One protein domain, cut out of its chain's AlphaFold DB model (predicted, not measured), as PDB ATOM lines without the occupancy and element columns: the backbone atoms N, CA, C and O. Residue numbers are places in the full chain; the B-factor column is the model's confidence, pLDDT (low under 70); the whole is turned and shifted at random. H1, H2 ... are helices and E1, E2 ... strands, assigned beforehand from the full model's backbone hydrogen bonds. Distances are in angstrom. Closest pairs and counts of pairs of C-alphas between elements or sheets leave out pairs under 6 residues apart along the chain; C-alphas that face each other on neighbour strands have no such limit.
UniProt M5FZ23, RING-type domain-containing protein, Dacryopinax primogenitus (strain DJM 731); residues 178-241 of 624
ATOM      1  N   LEU A 178      24.312 -28.198 -25.441       63.00
ATOM      2  CA  LEU A 178      23.846 -27.491 -26.648       63.00
ATOM      3  C   LEU A 178      23.931 -25.963 -26.509       63.00
ATOM      4  O   LEU A 178      24.165 -25.258 -27.483       63.00
ATOM      5  N   ASN A 179      23.800 -25.481 -25.277       83.88
ATOM      6  CA  ASN A 179      23.681 -24.076 -24.918       83.88
ATOM      7  C   ASN A 179      25.050 -23.356 -24.899       83.88
ATOM      8  O   ASN A 179      25.094 -22.153 -24.672       83.88
ATOM      9  N   LEU A 180      26.175 -24.052 -25.134       88.62
ATOM     10  CA  LEU A 180      27.511 -23.440 -25.196       88.62
ATOM     11  C   LEU A 180      27.939 -23.152 -26.641       88.62
ATOM     12  O   LEU A 180      28.014 -24.058 -27.475       88.62
ATOM     13  N   ALA A 181      28.299 -21.897 -26.922       88.50
ATOM     14  CA  ALA A 181      28.761 -21.484 -28.241       88.50
ATOM     15  C   ALA A 181      30.052 -22.216 -28.626       88.50
ATOM     16  O   ALA A 181      31.025 -22.256 -27.870       88.50
ATOM     17  N   ARG A 182      30.079 -22.760 -29.843       86.56
ATOM     18  CA  ARG A 182      31.290 -23.335 -30.437       86.56
ATOM     19  C   ARG A 182      32.046 -22.263 -31.235       86.56
ATOM     20  O   ARG A 182      31.409 -21.366 -31.792       86.56
ATOM     21  N   PRO A 183      33.384 -22.349 -31.352       88.81
ATOM     22  CA  PRO A 183      34.141 -21.461 -32.224       88.81
ATOM     23  C   PRO A 183      33.683 -21.596 -33.676       88.81
ATOM     24  O   PRO A 183      33.743 -22.684 -34.251       88.81
ATOM     25  N   CYS A 184      33.264 -20.486 -34.289       88.69
ATOM     26  CA  CYS A 184      33.002 -20.476 -35.725       88.69
ATOM     27  C   CYS A 184      34.320 -20.663 -36.514       88.69
ATOM     28  O   CYS A 184      35.405 -20.457 -35.955       88.69
ATOM     29  N   PRO A 185      34.286 -20.996 -37.817       85.19
ATOM     30  CA  PRO A 185      35.502 -21.311 -38.581       85.19
ATOM     31  C   PRO A 185      36.557 -20.194 -38.555       85.19
ATOM     32  O   PRO A 185      37.758 -20.461 -38.446       85.19
ATOM     33  N   HIS A 186      36.101 -18.939 -38.555       89.69
ATOM     34  CA  HIS A 186      36.930 -17.733 -38.479       89.69
ATOM     35  C   HIS A 186      37.537 -17.463 -37.087       89.69
ATOM     36  O   HIS A 186      38.455 -16.652 -36.972       89.69
ATOM     37  N   CYS A 187      37.086 -18.135 -36.020       90.56
ATOM     38  CA  CYS A 187      37.706 -18.016 -34.691       90.56
ATOM     39  C   CYS A 187      39.092 -18.678 -34.641       90.56
ATOM     40  O   CYS A 187      39.922 -18.326 -33.802       90.56
ATOM     41  N   THR A 188      39.367 -19.636 -35.535       83.12
ATOM     42  CA  THR A 188      40.671 -20.303 -35.584       83.12
ATOM     43  C   THR A 188      41.712 -19.412 -36.272       83.12
ATOM     44  O   THR A 188      41.503 -18.909 -37.377       83.12
ATOM     45  N   ARG A 189      42.870 -19.211 -35.621       76.31
ATOM     46  CA  ARG A 189      43.945 -18.311 -36.102       76.31
ATOM     47  C   ARG A 189      44.601 -18.740 -37.421       76.31
ATOM     48  O   ARG A 189      45.280 -17.930 -38.035       76.31
ATOM     49  N   ASN A 190      44.428 -19.996 -37.827       76.31
ATOM     50  CA  ASN A 190      44.992 -20.569 -39.051       76.31
ATOM     51  C   ASN A 190      43.870 -21.120 -39.954       76.31
ATOM     52  O   ASN A 190      43.966 -22.226 -40.488       76.31
ATOM     53  N   ASN A 191      42.765 -20.375 -40.060       80.50
ATOM     54  CA  ASN A 191      41.668 -20.717 -40.960       80.50
ATOM     55  C   ASN A 191      42.028 -20.428 -42.429       80.50
ATOM     56  O   ASN A 191      42.893 -19.609 -42.730       80.50
ATOM     57  N   HIS A 192      41.328 -21.091 -43.347       79.50
ATOM     58  CA  HIS A 192      41.560 -20.997 -44.791       79.50
ATOM     59  C   HIS A 192      40.684 -19.937 -45.493       79.50
ATOM     60  O   HIS A 192      40.533 -19.984 -46.710       79.50
ATOM     61  N   PHE A 193      40.071 -19.010 -44.748       80.50
ATOM     62  CA  PHE A 193      39.199 -17.956 -45.287       80.50
ATOM     63  C   PHE A 193      39.861 -16.569 -45.318       80.50
ATOM     64  O   PHE A 193      39.233 -15.608 -45.749       80.50
ATOM     65  N   GLY A 194      41.087 -16.422 -44.799       82.06
ATOM     66  CA  GLY A 194      41.805 -15.136 -44.738       82.06
ATOM     67  C   GLY A 194      41.232 -14.107 -43.748       82.06
ATOM     68  O   GLY A 194      41.843 -13.064 -43.533       82.06
ATOM     69  N   TYR A 195      40.098 -14.404 -43.108       89.00
ATOM     70  CA  TYR A 195      39.432 -13.550 -42.124       89.00
ATOM     71  C   TYR A 195      39.418 -14.219 -40.747       89.00
ATOM     72  O   TYR A 195      39.015 -15.378 -40.624       89.00
ATOM     73  N   VAL A 196      39.826 -13.483 -39.710       91.19
ATOM     74  CA  VAL A 196      39.854 -13.939 -38.311       91.19
ATOM     75  C   VAL A 196      38.905 -13.077 -37.479       91.19
ATOM     76  O   VAL A 196      38.895 -11.856 -37.627       91.19
ATOM     77  N   CYS A 197      38.128 -13.694 -36.586       92.44
ATOM     78  CA  CYS A 197      37.221 -12.964 -35.696       92.44
ATOM     79  C   CYS A 197      37.982 -11.971 -34.798       92.44
ATOM     80  O   CYS A 197      38.913 -12.396 -34.109       92.44
ATOM     81  N   PRO A 198      37.559 -10.691 -34.706       91.38
ATOM     82  CA  PRO A 198      38.166  -9.719 -33.789       91.38
ATOM     83  C   PRO A 198      38.090 -10.144 -32.316       91.38
ATOM     84  O   PRO A 198      39.008  -9.884 -31.542       91.38
ATOM     85  N   ILE A 199      37.004 -10.828 -31.945       91.62
ATOM     86  CA  ILE A 199      36.801 -11.470 -30.644       91.62
ATOM     87  C   ILE A 199      36.519 -12.953 -30.934       91.62
ATOM     88  O   ILE A 199      35.384 -13.291 -31.268       91.62
ATOM     89  N   PRO A 200      37.526 -13.846 -30.920       91.88
ATOM     90  CA  PRO A 200      37.305 -15.267 -31.164       91.88
ATOM     91  C   PRO A 200      36.601 -15.917 -29.967       91.88
ATOM     92  O   PRO A 200      36.937 -15.651 -28.814       91.88
ATOM     93  N   ILE A 201      35.639 -16.790 -30.251       92.44
ATOM     94  CA  ILE A 201      34.869 -17.517 -29.237       92.44
ATOM     95  C   ILE A 201      35.769 -18.585 -28.589       92.44
ATOM     96  O   ILE A 201      36.423 -19.336 -29.323       92.44
ATOM     97  N   PRO A 202      35.816 -18.687 -27.247       89.88
ATOM     98  CA  PRO A 202      36.518 -19.762 -26.549       89.88
ATOM     99  C   PRO A 202      35.966 -21.145 -26.917       89.88
ATOM    100  O   PRO A 202      34.754 -21.335 -26.967       89.88
ATOM    101  N   ASP A 203      36.836 -22.130 -27.148       88.88
ATOM    102  CA  ASP A 203      36.394 -23.511 -27.376       88.88
ATOM    103  C   ASP A 203      35.961 -24.147 -26.042       88.88
ATOM    104  O   ASP A 203      36.822 -24.343 -25.177       88.88
ATOM    105  N   PRO A 204      34.677 -24.518 -25.852       87.88
ATOM    106  CA  PRO A 204      34.207 -25.122 -24.607       87.88
ATOM    107  C   PRO A 204      34.833 -26.498 -24.321       87.88
ATOM    108  O   PRO A 204      34.689 -27.005 -23.212       87.88
ATOM    109  N   ALA A 205      35.532 -27.117 -25.283       85.75
ATOM    110  CA  ALA A 205      36.342 -28.317 -25.052       85.75
ATOM    111  C   ALA A 205      37.775 -28.017 -24.549       85.75
ATOM    112  O   ALA A 205      38.501 -28.949 -24.203       85.75
ATOM    113  N   GLN A 206      38.196 -26.745 -24.523       86.50
ATOM    114  CA  GLN A 206      39.550 -26.307 -24.144       86.50
ATOM    115  C   GLN A 206      39.585 -25.355 -22.935       86.50
ATOM    116  O   GLN A 206      40.642 -25.216 -22.320       86.50
ATOM    117  N   VAL A 207      38.468 -24.702 -22.585       86.50
ATOM    118  CA  VAL A 207      38.382 -23.753 -21.457       86.50
ATOM    119  C   VAL A 207      37.474 -24.258 -20.322       86.50
ATOM    120  O   VAL A 207      36.594 -25.083 -20.571       86.50
ATOM    121  N   PRO A 208      37.651 -23.778 -19.071       89.06
ATOM    122  CA  PRO A 208      36.693 -24.000 -17.983       89.06
ATOM    123  C   PRO A 208      35.280 -23.518 -18.345       89.06
ATOM    124  O   PRO A 208      35.126 -22.598 -19.150       89.06
ATOM    125  N   ARG A 209      34.238 -24.098 -17.730       85.44
ATOM    126  CA  ARG A 209      32.835 -23.795 -18.077       85.44
ATOM    127  C   ARG A 209      32.501 -22.311 -17.903       85.44
ATOM    128  O   ARG A 209      31.724 -21.769 -18.676       85.44
ATOM    129  N   GLU A 210      33.132 -21.660 -16.937       87.44
ATOM    130  CA  GLU A 210      32.971 -20.248 -16.578       87.44
ATOM    131  C   GLU A 210      33.594 -19.291 -17.616       87.44
ATOM    132  O   GLU A 210      33.430 -18.079 -17.521       87.44
ATOM    133  N   GLN A 211      34.341 -19.830 -18.586       89.06
ATOM    134  CA  GLN A 211      34.961 -19.107 -19.701       89.06
ATOM    135  C   GLN A 211      34.365 -19.501 -21.063       89.06
ATOM    136  O   GLN A 211      34.703 -18.889 -22.076       89.06
ATOM    137  N   ALA A 212      33.496 -20.514 -21.110       90.62
ATOM    138  CA  ALA A 212      32.707 -20.831 -22.292       90.62
ATOM    139  C   ALA A 212      31.551 -19.825 -22.428       90.62
ATOM    140  O   ALA A 212      30.995 -19.372 -21.431       90.62
ATOM    141  N   TRP A 213      31.175 -19.477 -23.660       92.31
ATOM    142  CA  TRP A 213      30.063 -18.556 -23.889       92.31
ATOM    143  C   TRP A 213      28.723 -19.295 -23.860       92.31
ATOM    144  O   TRP A 213      28.528 -20.242 -24.623       92.31
ATOM    145  N   ASP A 214      27.799 -18.837 -23.022       90.50
ATOM    146  CA  ASP A 214      26.455 -19.398 -22.878       90.50
ATOM    147  C   ASP A 214      25.455 -18.664 -23.797       90.50
ATOM    148  O   ASP A 214      25.212 -17.464 -23.658       90.50
ATOM    149  N   LEU A 215      24.920 -19.383 -24.788       89.75
ATOM    150  CA  LEU A 215      24.002 -18.868 -25.810       89.75
ATOM    151  C   LEU A 215      22.588 -18.622 -25.273       89.75
ATOM    152  O   LEU A 215      21.899 -17.744 -25.780       89.75
ATOM    153  N   GLU A 216      22.159 -19.383 -24.267       87.19
ATOM    154  CA  GLU A 216      20.838 -19.239 -23.644       87.19
ATOM    155  C   GLU A 216      20.800 -17.991 -22.752       87.19
ATOM    156  O   GLU A 216      19.849 -17.213 -22.796       87.19
ATOM    157  N   SER A 217      21.883 -17.746 -22.013       87.88
ATOM    158  CA  SER A 217      22.008 -16.623 -21.079       87.88
ATOM    159  C   SER A 217      22.369 -15.293 -21.751       87.88
ATOM    160  O   SER A 217      22.087 -14.229 -21.193       87.88
ATOM    161  N   HIS A 218      23.051 -15.322 -22.905       88.00
ATOM    162  CA  HIS A 218      23.639 -14.123 -23.528       88.00
ATOM    163  C   HIS A 218      23.377 -13.972 -25.036       88.00
ATOM    164  O   HIS A 218      23.805 -12.977 -25.623       88.00
ATOM    165  N   GLY A 219      22.694 -14.922 -25.680       89.44
ATOM    166  CA  GLY A 219      22.499 -14.911 -27.130       89.44
ATOM    167  C   GLY A 219      23.810 -15.110 -27.914       89.44
ATOM    168  O   GLY A 219      24.794 -15.626 -27.373       89.44
ATOM    169  N   PRO A 220      23.856 -14.733 -29.207       90.69
ATOM    170  CA  PRO A 220      25.061 -14.877 -30.021       90.69
ATOM    171  C   PRO A 220      26.206 -13.963 -29.528       90.69
ATOM    172  O   PRO A 220      25.969 -12.795 -29.215       90.69
ATOM    173  N   PRO A 221      27.467 -14.445 -29.511       92.50
ATOM    174  CA  PRO A 221      28.636 -13.636 -29.165       92.50
ATOM    175  C   PRO A 221      28.779 -12.372 -30.020       92.50
ATOM    176  O   PRO A 221      28.441 -12.357 -31.204       92.50
ATOM    177  N   HIS A 222      29.380 -11.316 -29.465       91.75
ATOM    178  CA  HIS A 222      29.619 -10.080 -30.216       91.75
ATOM    179  C   HIS A 222      30.426 -10.336 -31.510       91.75
ATOM    180  O   HIS A 222      31.379 -11.122 -31.538       91.75
ATOM    181  N   GLY A 223      30.014  -9.692 -32.607       92.62
ATOM    182  CA  GLY A 223      30.557  -9.917 -33.952       92.62
ATOM    183  C   GLY A 223      30.091 -11.212 -34.636       92.62
ATOM    184  O   GLY A 223      30.476 -11.451 -35.782       92.62
ATOM    185  N   HIS A 224      29.263 -12.028 -33.976       94.31
ATOM    186  CA  HIS A 224      28.742 -13.293 -34.488       94.31
ATOM    187  C   HIS A 224      27.214 -13.299 -34.582       94.31
ATOM    188  O   HIS A 224      26.527 -12.475 -33.987       94.31
ATOM    189  N   GLY A 225      26.690 -14.250 -35.349       91.56
ATOM    190  CA  GLY A 225      25.264 -14.522 -35.468       91.56
ATOM    191  C   GLY A 225      25.023 -15.859 -36.161       91.56
ATOM    192  O   GLY A 225      25.960 -16.488 -36.661       91.56
ATOM    193  N   PHE A 226      23.772 -16.301 -36.171       89.81
ATOM    194  CA  PHE A 226      23.368 -17.566 -36.780       89.81
ATOM    195  C   PHE A 226      23.075 -17.393 -38.275       89.81
ATOM    196  O   PHE A 226      22.609 -16.345 -38.724       89.81
ATOM    197  N   CYS A 227      23.399 -18.414 -39.067       88.19
ATOM    198  CA  CYS A 227      23.154 -18.436 -40.504       88.19
ATOM    199  C   CYS A 227      21.730 -18.929 -40.802       88.19
ATOM    200  O   CYS A 227      21.471 -20.125 -40.695       88.19
ATOM    201  N   SER A 228      20.845 -18.069 -41.312       85.75
ATOM    202  CA  SER A 228      19.446 -18.395 -41.658       85.75
ATOM    203  C   SER A 228      19.270 -19.520 -42.701       85.75
ATOM    204  O   SER A 228      18.148 -19.883 -43.025       85.75
ATOM    205  N   GLY A 229      20.356 -20.067 -43.266       79.88
ATOM    206  CA  GLY A 229      20.336 -21.196 -44.204       79.88
ATOM    207  C   GLY A 229      20.983 -22.495 -43.706       79.88
ATOM    208  O   GLY A 229      21.004 -23.467 -44.463       79.88
ATOM    209  N   CYS A 230      21.563 -22.522 -42.498       83.56
ATOM    210  CA  CYS A 230      22.108 -23.750 -41.893       83.56
ATOM    211  C   CYS A 230      22.226 -23.740 -40.356       83.56
ATOM    212  O   CYS A 230      22.842 -24.651 -39.815       83.56
ATOM    213  N   ASP A 231      21.730 -22.698 -39.686       85.12
ATOM    214  CA  ASP A 231      21.734 -22.445 -38.233       85.12
ATOM    215  C   ASP A 231      23.099 -22.502 -37.510       85.12
ATOM    216  O   ASP A 231      23.206 -22.384 -36.296       85.12
ATOM    217  N   GLU A 232      24.193 -22.615 -38.263       84.31
ATOM    218  CA  GLU A 232      25.551 -22.544 -37.721       84.31
ATOM    219  C   GLU A 232      25.946 -21.098 -37.403       84.31
ATOM    220  O   GLU A 232      25.687 -20.166 -38.177       84.31
ATOM    221  N   LEU A 233      26.643 -20.927 -36.279       88.75
ATOM    222  CA  LEU A 233      27.176 -19.643 -35.843       88.75
ATOM    223  C   LEU A 233      28.365 -19.229 -36.728       88.75
ATOM    224  O   LEU A 233      29.306 -19.999 -36.940       88.75
ATOM    225  N   TYR A 234      28.360 -17.991 -37.218       89.94
ATOM    226  CA  TYR A 234      29.416 -17.440 -38.069       89.94
ATOM    227  C   TYR A 234      29.729 -15.975 -37.729       89.94
ATOM    228  O   TYR A 234      29.019 -15.335 -36.956       89.94
ATOM    229  N   ALA A 235      30.823 -15.445 -38.283       93.75
ATOM    230  CA  ALA A 235      31.239 -14.062 -38.067       93.75
ATOM    231  C   ALA A 235      30.510 -13.105 -39.026       93.75
ATOM    232  O   ALA A 235      30.689 -13.181 -40.243       93.75
ATOM    233  N   LEU A 236      29.737 -12.162 -38.482       92.62
ATOM    234  CA  LEU A 236      28.907 -11.230 -39.258       92.62
ATOM    235  C   LEU A 236      29.728 -10.278 -40.143       92.62
ATOM    236  O   LEU A 236      29.224  -9.800 -41.155       92.62
ATOM    237  N   GLY A 237      30.982 -10.012 -39.765       89.88
ATOM    238  CA  GLY A 237      31.922  -9.172 -40.513       89.88
ATOM    239  C   GLY A 237      32.822  -9.917 -41.507       89.88
ATOM    240  O   GLY A 237      33.733  -9.297 -42.052       89.88
ATOM    241  N   ALA A 238      32.632 -11.225 -41.720       90.94
ATOM    242  CA  ALA A 238      33.442 -11.987 -42.671       90.94
ATOM    243  C   ALA A 238      33.090 -11.623 -44.133       90.94
ATOM    244  O   ALA A 238      31.903 -11.532 -44.450       90.94
ATOM    245  N   PRO A 239      34.065 -11.515 -45.062       89.69
ATOM    246  CA  PRO A 239      33.803 -11.236 -46.482       89.69
ATOM    247  C   PRO A 239      32.944 -12.282 -47.209       89.69
ATOM    248  O   PRO A 239      32.390 -11.994 -48.265       89.69
ATOM    249  N   THR A 240      32.820 -13.495 -46.659       89.12
ATOM    250  CA  THR A 240      31.897 -14.525 -47.164       89.12
ATOM    251  C   THR A 240      30.443 -14.259 -46.772       89.12
ATOM    252  O   THR A 240      29.545 -14.848 -47.364       89.12
ATOM    253  N   GLY A 241      30.194 -13.405 -45.774       91.56
ATOM    254  CA  GLY A 241      28.868 -13.113 -45.247       91.56
ATOM    255  C   GLY A 241      27.938 -12.512 -46.301       91.56
ATOM    256  O   GLY A 241      28.308 -11.628 -47.070       91.56
TER     257      GLY A 241
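What this domain is: This is residues 178 to 241 of the 624 residues of the protein "RING-type domain-containing protein" of Dacryopinax primogenitus (strain DJM 731) (UniProt M5FZ23). The model has little regular structure: it is mainly loops, with the long stretch of residues 178 to 214 making one side and the short helix H1 and the small hairpin of E1 and E2 on the other. The printed part has 64 residues, of which 10 are in named elements, in the order H1, E1, E2; the class is mixed, and the two-stranded sheet is antiparallel. It is compact, with a radius of gyration of the C-alphas of 11.4 A and spans of 31 by 26 by 17 A.

Where its parts are: Residues 178 to 214 hold no named element. H1, residues 215 to 218, begins at C-alpha (24.002, -18.868, -25.810) and is 5.3 A long. E1 is residues 224 to 226, 7.2 A; E2 is residues 233 to 235, 7.3 A, ending at C-alpha (31.239, -14.062, -38.067).

How they stand to each other: H1 and E2 are apart. The hairpin E1 and E2 is antiparallel at 141 degrees; N 225 and O 234, 3.0 A apart, are within hydrogen-bond range. H1 is too short for any O i to N i+4 pair; its one O i to N i+3 pair is not within range.

The domain as a whole: The farthest C-alphas, of Pro 208 and Pro 239, are 31.4 A apart. The printed part has no cut. The link H1 to E1 is tight, E1 to E2 short. Mean pLDDT of the printed part is 87.7; residue 178 is under 70.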